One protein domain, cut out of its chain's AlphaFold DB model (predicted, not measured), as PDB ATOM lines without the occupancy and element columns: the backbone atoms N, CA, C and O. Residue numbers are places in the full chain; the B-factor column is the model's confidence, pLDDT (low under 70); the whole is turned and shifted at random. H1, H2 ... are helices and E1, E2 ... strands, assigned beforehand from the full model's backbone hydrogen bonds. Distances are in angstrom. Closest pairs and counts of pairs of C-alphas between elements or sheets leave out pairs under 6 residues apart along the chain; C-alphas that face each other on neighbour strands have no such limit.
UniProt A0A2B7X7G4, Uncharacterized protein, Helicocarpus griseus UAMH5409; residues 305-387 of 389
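AT A GLANCE: This is residues 305 to 387 of the 389 residues of an uncharacterized protein of Helicocarpus griseus UAMH5409 (UniProt A0A2B7X7G4). A hairpin of two short strands, E1 and E2, packs against a bundle of three helices, E1 on H3 and E2 on H1, with H2 on the far side. The printed part has 83 residues, mostly helix, in the order E1, E2, H1, H2, H3, the strands antiparallel. It is compact, with a radius of gyration of the C-alphas of 11.3 A and spans of 32 by 23 by 17 A.

HOW THE PARTS SIT: E1, residues 313 to 316, and E2, residues 319 to 322, form a hairpin; N 314 and O 321 are within hydrogen-bond range, 2.8 A. H1, residues 336 to 350, touches H2, residues 355 to 369, at a shallow tilt of 10 degrees, opposite ways, closest at C-alphas 340 and 365, 5.4 A. H3, residues 374 to 387, touches H2, closest at C-alphas 380 and 364, 3.8 A. The closest C-alphas of E1 and H3 are Phe 315 and Ile 374, 5.5 A. Those of E2 and H1 are Tyr 320 and Ile 336, 6.4 A. Every O i to N i+4 pair is within hydrogen-bond range in H1 and H2, 9 of 10 in H3.

IN THESE COORDINATES: E1 begins at C-alpha 313 (-68.978, -15.554, 83.248). H1, H2 and H3 measure 20.3, 21.1 and 20.8 A. H3 ends at C-alpha 387 (-59.328, -2.500, 85.798).

THE WHOLE: The printed part has no cut. The link E2 to H1 is long, 13 residues. Residue 387 is under pLDDT 70.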
ATOM      1  N   LEU A 305     -56.461  -9.024  70.193       91.31
ATOM      2  CA  LEU A 305     -57.133  -9.563  69.008       91.31
ATOM      3  C   LEU A 305     -58.624  -9.853  69.232       91.31
ATOM      4  O   LEU A 305     -59.389  -9.851  68.267       91.31
ATOM      5  N   CYS A 306     -59.058 -10.036  70.480       92.31
ATOM      6  CA  CYS A 306     -60.453 -10.287  70.849       92.31
ATOM      7  C   CYS A 306     -61.225  -8.999  71.166       92.31
ATOM      8  O   CYS A 306     -62.160  -8.991  71.967       92.31
ATOM      9  N   ARG A 307     -60.834  -7.879  70.555       87.19
ATOM     10  CA  ARG A 307     -61.435  -6.571  70.813       87.19
ATOM     11  C   ARG A 307     -62.961  -6.590  70.676       87.19
ATOM     12  O   ARG A 307     -63.498  -6.913  69.617       87.19
ATOM     13  N   GLY A 308     -63.643  -6.129  71.724       83.00
ATOM     14  CA  GLY A 308     -65.106  -6.054  71.788       83.00
ATOM     15  C   GLY A 308     -65.787  -7.344  72.249       83.00
ATOM     16  O   GLY A 308     -67.016  -7.369  72.296       83.00
ATOM     17  N   ALA A 309     -65.013  -8.379  72.582       90.88
ATOM     18  CA  ALA A 309     -65.507  -9.566  73.264       90.88
ATOM     19  C   ALA A 309     -65.745  -9.308  74.758       90.88
ATOM     20  O   ALA A 309     -65.317  -8.288  75.301       90.88
ATOM     21  N   SER A 310     -66.406 -10.252  75.429       92.31
ATOM     22  CA  SER A 310     -66.583 -10.228  76.884       92.31
ATOM     23  C   SER A 310     -66.046 -11.509  77.525       92.31
ATOM     24  O   SER A 310     -66.635 -12.569  77.306       92.31
ATOM     25  N   PRO A 311     -64.982 -11.440  78.346       94.75
ATOM     26  CA  PRO A 311     -64.488 -12.600  79.085       94.75
ATOM     27  C   PRO A 311     -65.354 -12.947  80.304       94.75
ATOM     28  O   PRO A 311     -65.001 -13.837  81.061       94.75
ATOM     29  N   LEU A 312     -66.476 -12.260  80.539       95.94
ATOM     30  CA  LEU A 312     -67.279 -12.471  81.742       95.94
ATOM     31  C   LEU A 312     -67.989 -13.830  81.758       95.94
ATOM     32  O   LEU A 312     -68.318 -14.410  80.721       95.94
ATOM     33  N   ILE A 313     -68.302 -14.290  82.965       97.12
ATOM     34  CA  ILE A 313     -68.978 -15.554  83.248       97.12
ATOM     35  C   ILE A 313     -70.410 -15.294  83.717       97.12
ATOM     36  O   ILE A 313     -70.676 -14.412  84.534       97.12
ATOM     37  N   ALA A 314     -71.340 -16.113  83.235       95.38
ATOM     38  CA  ALA A 314     -72.687 -16.238  83.768       95.38
ATOM     39  C   ALA A 314     -72.819 -17.526  84.591       95.38
ATOM     40  O   ALA A 314     -72.271 -18.567  84.229       95.38
ATOM     41  N   PHE A 315     -73.604 -17.467  85.668       95.94
ATOM     42  CA  PHE A 315     -74.019 -18.636  86.440       95.94
ATOM     43  C   PHE A 315     -75.519 -18.883  86.247       95.94
ATOM     44  O   PHE A 315     -76.331 -17.981  86.460       95.94
ATOM     45  N   GLY A 316     -75.893 -20.098  85.839       88.50
ATOM     46  CA  GLY A 316     -77.279 -20.483  85.576       88.50
ATOM     47  C   GLY A 316     -77.580 -21.916  86.009       88.50
ATOM     48  O   GLY A 316     -76.863 -22.852  85.645       88.50
ATOM     49  N   GLY A 317     -78.663 -22.092  86.775       85.12
ATOM     50  CA  GLY A 317     -79.039 -23.377  87.372       85.12
ATOM     51  C   GLY A 317     -77.996 -23.829  88.395       85.12
ATOM     52  O   GLY A 317     -78.048 -23.417  89.549       85.12
ATOM     53  N   SER A 318     -77.045 -24.644  87.943       88.12
ATOM     54  CA  SER A 318     -75.899 -25.144  88.714       88.12
ATOM     55  C   SER A 318     -74.569 -25.055  87.954       88.12
ATOM     56  O   SER A 318     -73.584 -25.629  88.399       88.12
ATOM     57  N   SER A 319     -74.538 -24.368  86.808       94.19
ATOM     58  CA  SER A 319     -73.402 -24.385  85.879       94.19
ATOM     59  C   SER A 319     -72.940 -22.981  85.501       94.19
ATOM     60  O   SER A 319     -73.718 -22.022  85.533       94.19
ATOM     61  N   TYR A 320     -71.675 -22.881  85.111       97.19
ATOM     62  CA  TYR A 320     -71.025 -21.672  84.630       97.19
ATOM     63  C   TYR A 320     -70.880 -21.714  83.112       97.19
ATOM     64  O   TYR A 320     -70.594 -22.770  82.547       97.19
ATOM     65  N   ALA A 321     -71.036 -20.574  82.445       95.69
ATOM     66  CA  ALA A 321     -70.776 -20.439  81.015       95.69
ATOM     67  C   ALA A 321     -70.233 -19.041  80.679       95.69
ATOM     68  O   ALA A 321     -70.575 -18.083  81.378       95.69
ATOM     69  N   PRO A 322     -69.440 -18.884  79.605       96.81
ATOM     70  CA  PRO A 322     -69.038 -17.566  79.132       96.81
ATOM     71  C   PRO A 322     -70.252 -16.756  78.678       96.81
ATOM     72  O   PRO A 322     -71.182 -17.288  78.064       96.81
ATOM     73  N   VAL A 323     -70.231 -15.453  78.946       95.12
ATOM     74  CA  VAL A 323     -71.246 -14.517  78.447       95.12
ATOM     75  C   VAL A 323     -71.116 -14.348  76.931       95.12
ATOM     76  O   VAL A 323     -72.130 -14.266  76.235       95.12
ATOM     77  N   ASP A 324     -69.887 -14.334  76.406       92.94
ATOM     78  CA  ASP A 324     -69.609 -14.245  74.971       92.94
ATOM     79  C   ASP A 324     -69.128 -15.580  74.391       92.94
ATOM     80  O   ASP A 324     -67.937 -15.883  74.333       92.94
ATOM     81  N   LEU A 325     -70.080 -16.359  73.882       91.31
ATOM     82  CA  LEU A 325     -69.814 -17.637  73.215       91.31
ATOM     83  C   LEU A 325     -69.220 -17.493  71.802       91.31
ATOM     84  O   LEU A 325     -68.910 -18.506  71.171       91.31
ATOM     85  N   GLY A 326     -69.112 -16.270  71.272       90.19
ATOM     86  CA  GLY A 326     -68.512 -16.006  69.967       90.19
ATOM     87  C   GLY A 326     -66.990 -16.113  70.000       90.19
ATOM     88  O   GLY A 326     -66.403 -16.680  69.079       90.19
ATOM     89  N   VAL A 327     -66.374 -15.603  71.069       89.62
ATOM     90  CA  VAL A 327     -64.921 -15.670  71.298       89.62
ATOM     91  C   VAL A 327     -64.564 -16.756  72.306       89.62
ATOM     92  O   VAL A 327     -63.678 -17.566  72.046       89.62
ATOM     93  N   PHE A 328     -65.304 -16.850  73.409       93.94
ATOM     94  CA  PHE A 328     -65.087 -17.843  74.458       93.94
ATOM     95  C   PHE A 328     -66.053 -19.012  74.249       93.94
ATOM     96  O   PHE A 328     -66.994 -19.226  75.009       93.94
ATOM     97  N   SER A 329     -65.873 -19.755  73.154       90.94
ATOM     98  CA  SER A 329     -66.769 -20.863  72.810       90.94
ATOM     99  C   SER A 329     -66.504 -22.084  73.696       90.94
ATOM    100  O   SER A 329     -65.692 -22.947  73.368       90.94
ATOM    101  N   HIS A 330     -67.204 -22.150  74.830       85.94
ATOM    102  CA  HIS A 330     -67.133 -23.255  75.780       85.94
ATOM    103  C   HIS A 330     -68.536 -23.724  76.179       85.94
ATOM    104  O   HIS A 330     -69.473 -22.928  76.273       85.94
ATOM    105  N   ASN A 331     -68.690 -25.026  76.424       85.00
ATOM    106  CA  ASN A 331     -69.937 -25.559  76.975       85.00
ATOM    107  C   ASN A 331     -70.098 -25.132  78.441       85.00
ATOM    108  O   ASN A 331     -69.115 -24.841  79.120       85.00
ATOM    109  N   SER A 332     -71.329 -25.135  78.952       87.94
ATOM    110  CA  SER A 332     -71.553 -24.930  80.383       87.94
ATOM    111  C   SER A 332     -70.842 -26.014  81.202       87.94
ATOM    112  O   SER A 332     -70.945 -27.194  80.856       87.94
ATOM    113  N   VAL A 333     -70.166 -25.631  82.282       91.38
ATOM    114  CA  VAL A 333     -69.436 -26.545  83.175       91.38
ATOM    115  C   VAL A 333     -69.833 -26.350  84.630       91.38
ATOM    116  O   VAL A 333     -70.193 -25.251  85.037       91.38
ATOM    117  N   ASP A 334     -69.732 -27.410  85.428       93.00
ATOM    118  CA  ASP A 334     -69.988 -27.349  86.874       93.00
ATOM    119  C   ASP A 334     -68.776 -26.814  87.660       93.00
ATOM    120  O   ASP A 334     -68.914 -26.350  88.789       93.00
ATOM    121  N   SER A 335     -67.579 -26.858  87.061       92.25
ATOM    122  CA  SER A 335     -66.336 -26.376  87.669       92.25
ATOM    123  C   SER A 335     -66.027 -24.951  87.221       92.25
ATOM    124  O   SER A 335     -65.755 -24.710  86.042       92.25
ATOM    125  N   ILE A 336     -66.028 -24.014  88.173       95.19
ATOM    126  CA  ILE A 336     -65.604 -22.635  87.917       95.19
ATOM    127  C   ILE A 336     -64.119 -22.573  87.545       95.19
ATOM    128  O   ILE A 336     -63.759 -21.806  86.658       95.19
ATOM    129  N   ASN A 337     -63.281 -23.435  88.128       94.56
ATOM    130  CA  ASN A 337     -61.848 -23.495  87.827       94.56
ATOM    131  C   ASN A 337     -61.616 -23.877  86.364       94.56
ATOM    132  O   ASN A 337     -60.870 -23.205  85.666       94.56
ATOM    133  N   ALA A 338     -62.339 -24.883  85.860       93.62
ATOM    134  CA  ALA A 338     -62.228 -25.286  84.458       93.62
ATOM    135  C   ALA A 338     -62.640 -24.161  83.494       93.62
ATOM    136  O   ALA A 338     -62.016 -23.978  82.451       93.62
ATOM    137  N   LEU A 339     -63.687 -23.397  83.837       96.94
ATOM    138  CA  LEU A 339     -64.141 -22.298  82.989       96.94
ATOM    139  C   LEU A 339     -63.192 -21.098  83.014       96.94
ATOM    140  O   LEU A 339     -62.917 -20.510  81.970       96.94
ATOM    141  N   THR A 340     -62.737 -20.720  84.204       97.31
ATOM    142  CA  THR A 340     -61.861 -19.561  84.407       97.31
ATOM    143  C   THR A 340     -60.483 -19.803  83.800       97.31
ATOM    144  O   THR A 340     -60.027 -18.927  83.070       97.31
ATOM    145  N   SER A 341     -59.902 -21.007  83.942       96.56
ATOM    146  CA  SER A 341     -58.688 -21.412  83.210       96.56
ATOM    147  C   SER A 341     -58.854 -21.207  81.707       96.56
ATOM    148  O   SER A 341     -58.083 -20.485  81.090       96.56
ATOM    149  N   PHE A 342     -59.924 -21.755  81.114       97.00
ATOM    150  CA  PHE A 342     -60.171 -21.615  79.678       97.00
ATOM    151  C   PHE A 342     -60.258 -20.147  79.226       97.00
ATOM    152  O   PHE A 342     -59.736 -19.787  78.166       97.00
ATOM    153  N   ILE A 343     -60.931 -19.292  80.002       97.38
ATOM    154  CA  ILE A 343     -61.078 -17.871  79.669       97.38
ATOM    155  C   ILE A 343     -59.728 -17.155  79.759       97.38
ATOM    156  O   ILE A 343     -59.381 -16.430  78.823       97.38
ATOM    157  N   CYS A 344     -58.955 -17.377  80.824       97.19
ATOM    158  CA  CYS A 344     -57.649 -16.742  80.999       97.19
ATOM    159  C   CYS A 344     -56.625 -17.233  79.969       97.19
ATOM    160  O   CYS A 344     -55.927 -16.413  79.371       97.19
ATOM    161  N   ASP A 345     -56.624 -18.526  79.643       97.00
ATOM    162  CA  ASP A 345     -55.798 -19.090  78.573       97.00
ATOM    163  C   ASP A 345     -56.152 -18.481  77.218       97.00
ATOM    164  O   ASP A 345     -55.272 -18.122  76.433       97.00
ATOM    165  N   THR A 346     -57.447 -18.319  76.930       96.62
ATOM    166  CA  THR A 346     -57.909 -17.686  75.689       96.62
ATOM    167  C   THR A 346     -57.466 -16.223  75.635       96.62
ATOM    168  O   THR A 346     -56.994 -15.774  74.588       96.62
ATOM    169  N   LEU A 347     -57.556 -15.492  76.752       96.31
ATOM    170  CA  LEU A 347     -57.097 -14.107  76.859       96.31
ATOM    171  C   LEU A 347     -55.585 -13.974  76.632       96.31
ATOM    172  O   LEU A 347     -55.161 -13.132  75.841       96.31
ATOM    173  N   SER A 348     -54.790 -14.831  77.272       95.81
ATOM    174  CA  SER A 348     -53.329 -14.822  77.176       95.81
ATOM    175  C   SER A 348     -52.837 -15.262  75.791       95.81
ATOM    176  O   SER A 348     -52.071 -14.555  75.140       95.81
ATOM    177  N   SER A 349     -53.331 -16.393  75.279       93.62
ATOM    178  CA  SER A 349     -52.772 -17.035  74.081       93.62
ATOM    179  C   SER A 349     -53.414 -16.578  72.769       93.62
ATOM    180  O   SER A 349     -52.727 -16.278  71.792       93.62
ATOM    181  N   THR A 350     -54.746 -16.551  72.717       93.88
ATOM    182  CA  THR A 350     -55.500 -16.350  71.470       93.88
ATOM    183  C   THR A 350     -55.803 -14.879  71.259       93.88
ATOM    184  O   THR A 350     -55.655 -14.350  70.156       93.88
ATOM    185  N   CYS A 351     -56.230 -14.217  72.327       95.31
ATOM    186  CA  CYS A 351     -56.550 -12.807  72.310       95.31
ATOM    187  C   CYS A 351     -55.294 -11.941  72.399       95.31
ATOM    188  O   CYS A 351     -55.319 -10.838  71.865       95.31
ATOM    189  N   LEU A 352     -54.197 -12.436  72.986       94.19
ATOM    190  CA  LEU A 352     -53.005 -11.629  73.274       94.19
ATOM    191  C   LEU A 352     -53.407 -10.335  73.999       94.19
ATOM    192  O   LEU A 352     -53.065  -9.231  73.564       94.19
ATOM    193  N   ALA A 353     -54.244 -10.483  75.026       94.38
ATOM    194  CA  ALA A 353     -54.719  -9.372  75.831       94.38
ATOM    195  C   ALA A 353     -53.545  -8.674  76.533       94.38
ATOM    196  O   ALA A 353     -52.468  -9.247  76.708       94.38
ATOM    197  N   ASN A 354     -53.753  -7.420  76.919       93.56
ATOM    198  CA  ASN A 354     -52.784  -6.683  77.717       93.56
ATOM    199  C   ASN A 354     -52.479  -7.424  79.038       93.56
ATOM    200  O   ASN A 354     -53.355  -8.102  79.578       93.56
ATOM    201  N   SER A 355     -51.247  -7.288  79.542       88.31
ATOM    202  CA  SER A 355     -50.779  -7.941  80.774       88.31
ATOM    203  C   SER A 355     -51.734  -7.731  81.941       88.31
ATOM    204  O   SER A 355     -52.104  -8.699  82.590       88.31
ATOM    205  N   ASP A 356     -52.237  -6.512  82.116       89.94
ATOM    206  CA  ASP A 356     -53.098  -6.136  83.237       89.94
ATOM    207  C   ASP A 356     -54.437  -6.892  83.165       89.94
ATOM    208  O   ASP A 356     -55.001  -7.300  84.178       89.94
ATOM    209  N   VAL A 357     -54.932  -7.160  81.948       93.81
ATOM    210  CA  VAL A 357     -56.138  -7.969  81.707       93.81
ATOM    211  C   VAL A 357     -55.894  -9.442  82.018       93.81
ATOM    212  O   VAL A 357     -56.775 -10.107  82.566       93.81
ATOM    213  N   VAL A 358     -54.722  -9.964  81.655       93.88
ATOM    214  CA  VAL A 358     -54.345 -11.351  81.956       93.88
ATOM    215  C   VAL A 358     -54.180 -11.530  83.466       93.88
ATOM    216  O   VAL A 358     -54.755 -12.460  84.025       93.88
ATOM    217  N   GLU A 359     -53.508 -10.598  84.141       92.69
ATOM    218  CA  GLU A 359     -53.345 -10.579  85.598       92.69
ATOM    219  C   GLU A 359     -54.692 -10.486  86.322       92.69
ATOM    220  O   GLU A 359     -54.972 -11.289  87.212       92.69
ATOM    221  N   ALA A 360     -55.584  -9.588  85.896       93.50
ATOM    222  CA  ALA A 360     -56.930  -9.505  86.458       93.50
ATOM    223  C   ALA A 360     -57.755 -10.776  86.227       93.50
ATOM    224  O   ALA A 360     -58.582 -11.136  87.066       93.50
ATOM    225  N   CYS A 361     -57.540 -11.472  85.107       96.56
ATOM    226  CA  CYS A 361     -58.182 -12.756  84.858       96.56
ATOM    227  C   CYS A 361     -57.689 -13.826  85.839       96.56
ATOM    228  O   CYS A 361     -58.511 -14.510  86.447       96.56
ATOM    229  N   VAL A 362     -56.371 -13.933  86.040       95.25
ATOM    230  CA  VAL A 362     -55.754 -14.886  86.979       95.25
ATOM    231  C   VAL A 362     -56.165 -14.578  88.422       95.25
ATOM    232  O   VAL A 362     -56.563 -15.477  89.163       95.25
ATOM    233  N   LEU A 363     -56.192 -13.301  88.808       93.31
ATOM    234  CA  LEU A 363     -56.739 -12.870  90.096       93.31
ATOM    235  C   LEU A 363     -58.211 -13.274  90.232       93.31
ATOM    236  O   LEU A 363     -58.625 -13.844  91.241       93.31
ATOM    237  N   GLY A 364     -59.014 -13.008  89.202       95.81
ATOM    238  CA  GLY A 364     -60.417 -13.398  89.163       95.81
ATOM    239  C   GLY A 364     -60.606 -14.902  89.314       95.81
ATOM    240  O   GLY A 364     -61.523 -15.332  90.011       95.81
ATOM    241  N   GLN A 365     -59.745 -15.705  88.689       96.50
ATOM    242  CA  GLN A 365     -59.742 -17.158  88.800       96.50
ATOM    243  C   GLN A 365     -59.481 -17.600  90.244       96.50
ATOM    244  O   GLN A 365     -60.262 -18.385  90.785       96.50
ATOM    245  N   ALA A 366     -58.450 -17.048  90.889       90.75
ATOM    246  CA  ALA A 366     -58.126 -17.347  92.281       90.75
ATOM    247  C   ALA A 366     -59.268 -16.961  93.238       90.75
ATOM    248  O   ALA A 366     -59.654 -17.742  94.110       90.75
ATOM    249  N   LEU A 367     -59.874 -15.784  93.049       93.62
ATOM    250  CA  LEU A 367     -61.007 -15.328  93.861       93.62
ATOM    251  C   LEU A 367     -62.265 -16.177  93.634       93.62
ATOM    252  O   LEU A 367     -63.030 -16.434  94.565       93.62
ATOM    253  N   ALA A 368     -62.495 -16.619  92.400       96.56
ATOM    254  CA  ALA A 368     -63.637 -17.454  92.054       96.56
ATOM    255  C   ALA A 368     -63.514 -18.879  92.604       96.56
ATOM    256  O   ALA A 368     -64.528 -19.446  93.011       96.56
ATOM    257  N   ALA A 369     -62.297 -19.427  92.674       94.75
ATOM    258  CA  ALA A 369     -62.024 -20.748  93.241       94.75
ATOM    259  C   ALA A 369     -62.409 -20.852  94.731       94.75
ATOM    260  O   ALA A 369     -62.785 -21.923  95.203       94.75
ATOM    261  N   GLN A 370     -62.393 -19.730  95.456       91.50
ATOM    262  CA  GLN A 370     -62.760 -19.651  96.876       91.50
ATOM    263  C   GLN A 370     -64.274 -19.567  97.122       91.50
ATOM    264  O   GLN A 370     -64.727 -19.443  98.261       91.50
ATOM    265  N   GLN A 371     -65.083 -19.570  96.063       95.44
ATOM    266  CA  GLN A 371     -66.516 -19.322  96.134       95.44
ATOM    267  C   GLN A 371     -67.297 -20.375  95.344       95.44
ATOM    268  O   GLN A 371     -66.753 -21.175  94.588       95.44
ATOM    269  N   THR A 372     -68.622 -20.374  95.495       93.06
ATOM    270  CA  THR A 372     -69.507 -21.248  94.713       93.06
ATOM    271  C   THR A 372     -70.735 -20.507  94.202       93.06
ATOM    272  O   THR A 372     -71.122 -19.444  94.698       93.06
ATOM    273  N   GLY A 373     -71.356 -21.075  93.172       93.69
ATOM    274  CA  GLY A 373     -72.541 -20.522  92.542       93.69
ATOM    275  C   GLY A 373     -72.302 -19.120  91.992       93.69
ATOM    276  O   GLY A 373     -71.226 -18.784  91.502       93.69
ATOM    277  N   ILE A 374     -73.310 -18.259  92.106       95.00
ATOM    278  CA  ILE A 374     -73.228 -16.893  91.579       95.00
ATOM    279  C   ILE A 374     -72.101 -16.063  92.220       95.00
ATOM    280  O   ILE A 374     -71.577 -15.162  91.573       95.00
ATOM    281  N   ALA A 375     -71.691 -16.376  93.455       94.25
ATOM    282  CA  ALA A 375     -70.603 -15.668  94.129       94.25
ATOM    283  C   ALA A 375     -69.253 -15.888  93.429       94.25
ATOM    284  O   ALA A 375     -68.493 -14.936  93.289       94.25
ATOM    285  N   ALA A 376     -69.001 -17.095  92.914       95.00
ATOM    286  CA  ALA A 376     -67.784 -17.409  92.168       95.00
ATOM    287  C   ALA A 376     -67.720 -16.667  90.828       95.00
ATOM    288  O   ALA A 376     -66.720 -16.029  90.510       95.00
ATOM    289  N   ALA A 377     -68.826 -16.666  90.077       96.62
ATOM    290  CA  ALA A 377     -68.917 -15.906  88.830       96.62
ATOM    291  C   ALA A 377     -68.742 -14.395  89.069       96.62
ATOM    292  O   ALA A 377     -68.047 -13.724  88.312       96.62
ATOM    293  N   ASN A 378     -69.330 -13.860  90.145       95.88
ATOM    294  CA  ASN A 378     -69.173 -12.452  90.507       95.88
ATOM    295  C   ASN A 378     -67.736 -12.115  90.920       95.88
ATOM    296  O   ASN A 378     -67.245 -11.061  90.538       95.88
ATOM    297  N   ALA A 379     -67.065 -12.989  91.674       94.31
ATOM    298  CA  ALA A 379     -65.675 -12.795  92.077       94.31
ATOM    299  C   ALA A 379     -64.748 -12.684  90.856       94.31
ATOM    300  O   ALA A 379     -63.998 -11.715  90.748       94.31
ATOM    301  N   PHE A 380     -64.900 -13.596  89.891       97.31
ATOM    302  CA  PHE A 380     -64.184 -13.534  88.618       97.31
ATOM    303  C   PHE A 380     -64.489 -12.244  87.842       97.31
ATOM    304  O   PHE A 380     -63.588 -11.501  87.460       97.31
ATOM    305  N   ASN A 381     -65.779 -11.951  87.641       95.75
ATOM    306  CA  ASN A 381     -66.212 -10.799  86.853       95.75
ATOM    307  C   ASN A 381     -65.743  -9.471  87.459       95.75
ATOM    308  O   ASN A 381     -65.377  -8.559  86.724       95.75
ATOM    309  N   ASN A 382     -65.746  -9.356  88.787       93.75
ATOM    310  CA  ASN A 382     -65.319  -8.144  89.473       93.75
ATOM    311  C   ASN A 382     -63.822  -7.887  89.296       93.75
ATOM    312  O   ASN A 382     -63.457  -6.741  89.064       93.75
ATOM    313  N   ALA A 383     -62.972  -8.917  89.350       92.31
ATOM    314  CA  ALA A 383     -61.535  -8.746  89.129       92.31
ATOM    315  C   ALA A 383     -61.243  -8.136  87.748       92.31
ATOM    316  O   ALA A 383     -60.472  -7.191  87.634       92.31
ATOM    317  N   ILE A 384     -61.954  -8.600  86.717       90.69
ATOM    318  CA  ILE A 384     -61.830  -8.093  85.345       90.69
ATOM    319  C   ILE A 384     -62.398  -6.672  85.202       90.69
ATOM    320  O   ILE A 384     -61.820  -5.841  84.505       90.69
ATOM    321  N   LEU A 385     -63.536  -6.378  85.838       87.12
ATOM    322  CA  LEU A 385     -64.217  -5.081  85.721       87.12
ATOM    323  C   LEU A 385     -63.570  -3.959  86.552       87.12
ATOM    324  O   LEU A 385     -63.838  -2.788  86.290       87.12
ATOM    325  N   LEU A 386     -62.743  -4.289  87.549       80.38
ATOM    326  CA  LEU A 386     -62.069  -3.305  88.407       80.38
ATOM    327  C   LEU A 386     -60.839  -2.652  87.757       80.38
ATOM    328  O   LEU A 386     -60.353  -1.660  88.287       80.38
ATOM    329  N   LEU A 387     -60.390  -3.135  86.593       68.75
ATOM    330  CA  LEU A 387     -59.328  -2.500  85.798       68.75
ATOM    331  C   LEU A 387     -59.720  -1.136  85.192       68.75
ATOM    332  O   LEU A 387     -58.869  -0.449  84.634       68.75
TER     333      LEU A 387